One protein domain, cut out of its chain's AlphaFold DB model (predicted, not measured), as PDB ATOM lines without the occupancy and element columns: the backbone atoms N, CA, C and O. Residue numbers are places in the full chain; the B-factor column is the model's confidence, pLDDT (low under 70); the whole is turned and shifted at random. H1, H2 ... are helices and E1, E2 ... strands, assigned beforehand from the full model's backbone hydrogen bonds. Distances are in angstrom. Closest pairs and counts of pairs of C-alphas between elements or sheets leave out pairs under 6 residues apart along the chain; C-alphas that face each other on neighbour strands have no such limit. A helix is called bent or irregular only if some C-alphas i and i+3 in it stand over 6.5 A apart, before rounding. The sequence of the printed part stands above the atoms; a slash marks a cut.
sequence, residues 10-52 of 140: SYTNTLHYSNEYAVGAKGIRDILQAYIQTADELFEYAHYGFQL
ATOM      1  N   SER A  10     133.203 236.395  99.484       95.94
ATOM      2  CA  SER A  10     134.530 236.328  98.894       95.94
ATOM      3  C   SER A  10     134.661 235.066  98.052       95.94
ATOM      4  O   SER A  10     134.235 233.983  98.442       95.94
ATOM      5  N   TYR A  11     135.278 235.221  96.885       96.19
ATOM      6  CA  TYR A  11     135.475 234.160  95.903       96.19
ATOM      7  C   TYR A  11     136.959 234.104  95.544       96.19
ATOM      8  O   TYR A  11     137.470 234.976  94.830       96.19
ATOM      9  N   THR A  12     137.663 233.108  96.073       94.44
ATOM     10  CA  THR A  12     139.038 232.778  95.671       94.44
ATOM     11  C   THR A  12     139.016 231.683  94.598       94.44
ATOM     12  O   THR A  12     137.945 231.295  94.136       94.44
ATOM     13  N   ASN A  13     140.181 231.196  94.163       91.69
ATOM     14  CA  ASN A  13     140.221 230.123  93.165       91.69
ATOM     15  C   ASN A  13     139.688 228.786  93.711       91.69
ATOM     16  O   ASN A  13     139.097 228.022  92.960       91.69
ATOM     17  N   THR A  14     139.905 228.510  94.998       96.31
ATOM     18  CA  THR A  14     139.604 227.203  95.602       96.31
ATOM     19  C   THR A  14     138.669 227.288  96.803       96.31
ATOM     20  O   THR A  14     138.199 226.263  97.268       96.31
ATOM     21  N   LEU A  15     138.365 228.483  97.305       96.50
ATOM     22  CA  LEU A  15     137.477 228.686  98.446       96.50
ATOM     23  C   LEU A  15     136.519 229.841  98.172       96.50
ATOM     24  O   LEU A  15     136.945 230.967  97.879       96.50
ATOM     25  N   HIS A  16     135.232 229.568  98.316       97.06
ATOM     26  CA  HIS A  16     134.188 230.574  98.416       97.06
ATOM     27  C   HIS A  16     133.763 230.675  99.875       97.06
ATOM     28  O   HIS A  16     133.496 229.657 100.499       97.06
ATOM     29  N   TYR A  17     133.707 231.874 100.439       95.69
ATOM     30  CA  TYR A  17     133.349 232.048 101.844       95.69
ATOM     31  C   TYR A  17     132.543 233.318 102.057       95.69
ATOM     32  O   TYR A  17     132.603 234.264 101.261       95.69
ATOM     33  N   SER A  18     131.759 233.335 103.126       93.12
ATOM     34  CA  SER A  18     130.892 234.459 103.448       93.12
ATOM     35  C   SER A  18     130.677 234.601 104.942       93.12
ATOM     36  O   SER A  18     130.881 233.668 105.712       93.12
ATOM     37  N   ASN A  19     130.191 235.777 105.319       87.56
ATOM     38  CA  ASN A  19     129.586 235.983 106.625       87.56
ATOM     39  C   ASN A  19     128.091 235.619 106.584       87.56
ATOM     40  O   ASN A  19     127.513 235.426 105.511       87.56
ATOM     41  N   GLU A  20     127.483 235.542 107.764       87.31
ATOM     42  CA  GLU A  20     126.041 235.353 107.960       87.31
ATOM     43  C   GLU A  20     125.216 236.362 107.132       87.31
ATOM     44  O   GLU A  20     125.611 237.523 106.950       87.31
ATOM     45  N   TYR A  21     124.045 235.935 106.650       85.88
ATOM     46  CA  TYR A  21     123.064 236.809 106.007       85.88
ATOM     47  C   TYR A  21     121.650 236.470 106.481       85.88
ATOM     48  O   TYR A  21     121.348 235.330 106.812       85.88
ATOM     49  N   ALA A  22     120.766 237.464 106.462       88.25
ATOM     50  CA  ALA A  22     119.351 237.283 106.760       88.25
ATOM     51  C   ALA A  22     118.498 238.098 105.787       88.25
ATOM     52  O   ALA A  22     118.923 239.139 105.287       88.25
ATOM     53  N   VAL A  23     117.269 237.636 105.553       87.12
ATOM     54  CA  VAL A  23     116.277 238.346 104.726       87.12
ATOM     55  C   VAL A  23     115.402 239.271 105.584       87.12
ATOM     56  O   VAL A  23     115.030 240.363 105.161       87.12
ATOM     57  N   GLY A  24     115.076 238.861 106.815       89.50
ATOM     58  CA  GLY A  24     114.199 239.613 107.713       89.50
ATOM     59  C   GLY A  24     114.913 240.740 108.466       89.50
ATOM     60  O   GLY A  24     116.004 240.556 108.998       89.50
ATOM     61  N   ALA A  25     114.247 241.890 108.621       92.12
ATOM     62  CA  ALA A  25     114.809 243.079 109.280       92.12
ATOM     63  C   ALA A  25     115.276 242.859 110.733       92.12
ATOM     64  O   ALA A  25     116.072 243.644 111.250       92.12
ATOM     65  N   LYS A  26     114.747 241.844 111.428       93.06
ATOM     66  CA  LYS A  26     115.244 241.439 112.749       93.06
ATOM     67  C   LYS A  26     116.607 240.746 112.619       93.06
ATOM     68  O   LYS A  26     117.574 241.267 113.157       93.06
ATOM     69  N   GLY A  27     116.694 239.676 111.824       92.00
ATOM     70  CA  GLY A  27     117.944 238.939 111.600       92.00
ATOM     71  C   GLY A  27     119.063 239.817 111.038       92.00
ATOM     72  O   GLY A  27     120.194 239.725 111.492       92.00
ATOM     73  N   ILE A  28     118.746 240.759 110.141       92.81
ATOM     74  CA  ILE A  28     119.738 241.723 109.628       92.81
ATOM     75  C   ILE A  28     120.347 242.558 110.769       92.81
ATOM     76  O   ILE A  28     121.560 242.757 110.805       92.81
ATOM     77  N   ARG A  29     119.522 243.047 111.705       94.44
ATOM     78  CA  ARG A  29     119.999 243.825 112.861       94.44
ATOM     79  C   ARG A  29     120.829 242.972 113.811       94.44
ATOM     80  O   ARG A  29     121.856 243.449 114.281       94.44
ATOM     81  N   ASP A  30     120.404 241.735 114.050       94.31
ATOM     82  CA  ASP A  30     121.108 240.800 114.929       94.31
ATOM     83  C   ASP A  30     122.496 240.453 114.354       94.31
ATOM     84  O   ASP A  30     123.494 240.554 115.068       94.31
ATOM     85  N   ILE A  31     122.588 240.169 113.048       93.75
ATOM     86  CA  ILE A  31     123.859 239.910 112.346       93.75
ATOM     87  C   ILE A  31     124.776 241.136 112.380       93.75
ATOM     88  O   ILE A  31     125.963 241.006 112.669       93.75
ATOM     89  N   LEU A  32     124.246 242.335 112.114       95.12
ATOM     90  CA  LEU A  32     125.047 243.561 112.145       95.12
ATOM     91  C   LEU A  32     125.592 243.845 113.548       95.12
ATOM     92  O   LEU A  32     126.760 244.203 113.695       95.12
ATOM     93  N   GLN A  33     124.760 243.676 114.577       96.00
ATOM     94  CA  GLN A  33     125.176 243.869 115.962       96.00
ATOM     95  C   GLN A  33     126.245 242.847 116.365       96.00
ATOM     96  O   GLN A  33     127.238 243.237 116.978       96.00
ATOM     97  N   ALA A  34     126.072 241.577 115.983       93.62
ATOM     98  CA  ALA A  34     127.066 240.533 116.206       93.62
ATOM     99  C   ALA A  34     128.389 240.872 115.510       93.62
ATOM    100  O   ALA A  34     129.430 240.834 116.152       93.62
ATOM    101  N   TYR A  35     128.346 241.308 114.246       94.19
ATOM    102  CA  TYR A  35     129.529 241.714 113.486       94.19
ATOM    103  C   TYR A  35     130.302 242.861 114.155       94.19
ATOM    104  O   TYR A  35     131.525 242.818 114.213       94.19
ATOM    105  N   ILE A  36     129.609 243.880 114.681       95.50
ATOM    106  CA  ILE A  36     130.239 245.005 115.403       95.50
ATOM    107  C   ILE A  36     130.891 244.542 116.716       95.50
ATOM    108  O   ILE A  36     131.844 245.159 117.184       95.50
ATOM    109  N   GLN A  37     130.362 243.480 117.326       96.00
ATOM    110  CA  GLN A  37     130.863 242.904 118.574       96.00
ATOM    111  C   GLN A  37     131.929 241.818 118.359       96.00
ATOM    112  O   GLN A  37     132.527 241.368 119.337       96.00
ATOM    113  N   THR A  38     132.159 241.386 117.116       93.50
ATOM    114  CA  THR A  38     133.175 240.392 116.761       93.50
ATOM    115  C   THR A  38     134.563 240.920 117.105       93.50
ATOM    116  O   THR A  38     134.937 242.016 116.696       93.50
ATOM    117  N   ALA A  39     135.326 240.130 117.858       95.38
ATOM    118  CA  ALA A  39     136.707 240.450 118.197       95.38
ATOM    119  C   ALA A  39     137.611 240.390 116.954       95.38
ATOM    120  O   ALA A  39     137.378 239.568 116.063       95.38
ATOM    121  N   ASP A  40     138.647 241.231 116.911       94.19
ATOM    122  CA  ASP A  40     139.504 241.391 115.731       94.19
ATOM    123  C   ASP A  40     140.147 240.066 115.280       94.19
ATOM    124  O   ASP A  40     140.240 239.792 114.084       94.19
ATOM    125  N   GLU A  41     140.500 239.194 116.227       94.88
ATOM    126  CA  GLU A  41     141.141 237.898 115.973       94.88
ATOM    127  C   GLU A  41     140.231 236.927 115.207       94.88
ATOM    128  O   GLU A  41     140.701 236.042 114.492       94.88
ATOM    129  N   LEU A  42     138.907 237.081 115.321       91.31
ATOM    130  CA  LEU A  42     137.967 236.247 114.574       91.31
ATOM    131  C   LEU A  42     137.927 236.615 113.088       91.31
ATOM    132  O   LEU A  42     137.535 235.769 112.286       91.31
ATOM    133  N   PHE A  43     138.364 237.814 112.692       90.56
ATOM    134  CA  PHE A  43     138.454 238.191 111.278       90.56
ATOM    135  C   PHE A  43     139.666 237.580 110.557       90.56
ATOM    136  O   PHE A  43     139.753 237.683 109.333       90.56
ATOM    137  N   GLU A  44     140.574 236.911 111.274       91.56
ATOM    138  CA  GLU A  44     141.713 236.205 110.671       91.56
ATOM    139  C   GLU A  44     141.298 234.929 109.917       91.56
ATOM    140  O   GLU A  44     142.042 234.447 109.060       91.56
ATOM    141  N   TYR A  45     140.105 234.392 110.199       91.00
ATOM    142  CA  TYR A  45     139.641 233.110 109.672       91.00
ATOM    143  C   TYR A  45     138.326 233.239 108.899       91.00
ATOM    144  O   TYR A  45     137.433 234.009 109.252       91.00
ATOM    145  N   ALA A  46     138.181 232.419 107.857       92.62
ATOM    146  CA  ALA A  46     136.897 232.187 107.207       92.62
ATOM    147  C   ALA A  46     136.143 231.080 107.960       92.62
ATOM    148  O   ALA A  46     136.571 229.928 107.952       92.62
ATOM    149  N   HIS A  47     135.028 231.429 108.604       89.94
ATOM    150  CA  HIS A  47     134.260 230.501 109.453       89.94
ATOM    151  C   HIS A  47     133.188 229.714 108.701       89.94
ATOM    152  O   HIS A  47     132.750 228.667 109.169       89.94
ATOM    153  N   TYR A  48     132.754 230.218 107.546       91.50
ATOM    154  CA  TYR A  48     131.733 229.582 106.726       91.50
ATOM    155  C   TYR A  48     132.079 229.713 105.249       91.50
ATOM    156  O   TYR A  48     132.326 230.813 104.743       91.50
ATOM    157  N   GLY A  49     132.099 228.588 104.545       93.94
ATOM    158  CA  GLY A  49     132.452 228.559 103.138       93.94
ATOM    159  C   GLY A  49     132.363 227.174 102.524       93.94
ATOM    160  O   GLY A  49     132.069 226.186 103.189       93.94
ATOM    161  N   PHE A  50     132.638 227.138 101.229       95.81
ATOM    162  CA  PHE A  50     132.640 225.959 100.389       95.81
ATOM    163  C   PHE A  50     133.982 225.872  99.665       95.81
ATOM    164  O   PHE A  50     134.395 226.817  98.981       95.81
ATOM    165  N   GLN A  51     134.678 224.754  99.855       96.81
ATOM    166  CA  GLN A  51     135.938 224.463  99.185       96.81
ATOM    167  C   GLN A  51     135.633 223.865  97.813       96.81
ATOM    168  O   GLN A  51     134.971 222.841  97.713       96.81
ATOM    169  N   LEU A  52     136.150 224.489  96.761       97.69
ATOM    170  CA  LEU A  52     136.000 224.014  95.398       97.69
ATOM    171  C   LEU A  52     137.109 223.012  95.115       97.69
ATOM    172  O   LEU A  52     138.284 223.377  94.973       97.69
TER     173      LEU A  52
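What this domain is: This is residues 10 to 52 of the 140 residues of an uncharacterized protein of Nostoc sp. 2RC (UniProt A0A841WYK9). The chain makes a flat, open loop: a two-stranded antiparallel ribbon, E1 beside E2, closes it at one end, the helix H1 makes its far side, and the small helix H2 sits at the turn on the way back. The space between the ribbon and H1 is empty, and before E1 residues 10 to 11 fold back along E1, paired with it as a short third stretch. The printed part has 43 residues with two named helices and two named strands, in the order E1, H1, H2, E2; the class is mixed, helices and strands. The whole is loose, with a radius of gyration of the C-alphas of 12.1 A, and the C-alphas span 33 by 25 by 10 A along their three main axes.

How they stand to each other: The sheet has two strands, E1 with residues 15 to 18 and E2 with residues 49 to 51, which are antiparallel neighbours with 174 degrees between their N-to-C directions. C-alphas that face each other across the pair are those of Leu 15 and Gln 51, 4.6 A apart, of His 16 and Phe 50, 5.3 A apart, and of Tyr 17 and Gly 49, 3.8 A apart. Two pairs of backbone atoms are within hydrogen-bond range across it: N of His 16 and O of Phe 50 at 3.0 A, and N of Phe 50 and O of His 16 at 2.8 A. A pairing too short to be a named strand joins residues 10 to 11, antiparallel, to residues 16 to 17 of E1. From E1 a short link of 6 residues leads to H1, residues 25 to 37, which is apart from E2. A tight link of 2 residues joins H1 to H2, residues 40 to 44. H1 and H2 are apart, though they follow each other in the chain. H2 is also apart from E1, and a tight link of 4 residues leads from H2 to E2. In H1, 8 of 9 O i to N i+4 pairs are within hydrogen-bond range; in H2, 0 of 1 is, while 2 of its 2 O i to N i+3 pairs are within range.

Where its parts are: E1 runs from Leu 15, whose C-alpha is at (137.477, 228.686, 98.446), to Ser 18, a length of 10.1 A from first to last C-alpha. E2 runs from Gly 49 to Gln 51, 6.7 A from first to last C-alpha, and ends with C-alpha 51 at (135.938, 224.463, 99.185). H1, the longest helix with 13 residues, goes from Ala 25 to Gln 37 and measures 18.6 A from first to last C-alpha. Its C-alpha 25 is at (114.809, 243.079, 109.280) and its C-alpha 37 at (130.863, 242.904, 118.574). H2 goes from Asp 40 to Glu 44, 7.6 A from first to last C-alpha. Neither H1 nor H2 is bent or irregular.

The domain as a whole: The two C-alphas farthest apart in the domain are those of Asn 13, before E1, and Lys 26 in H1, at 33.7 A. The first and last printed C-alphas, those of Ser 10 and Leu 52, are 12.9 A apart. Residues 36 to 42, of which 40 to 42 belong to H2, stand free, with no C-alpha 8 or more residues away along the chain within 10 A. The printed part has no cut, and no link between named elements is long. The mean pLDDT of the printed part is 93.2, and no printed residue is under 70.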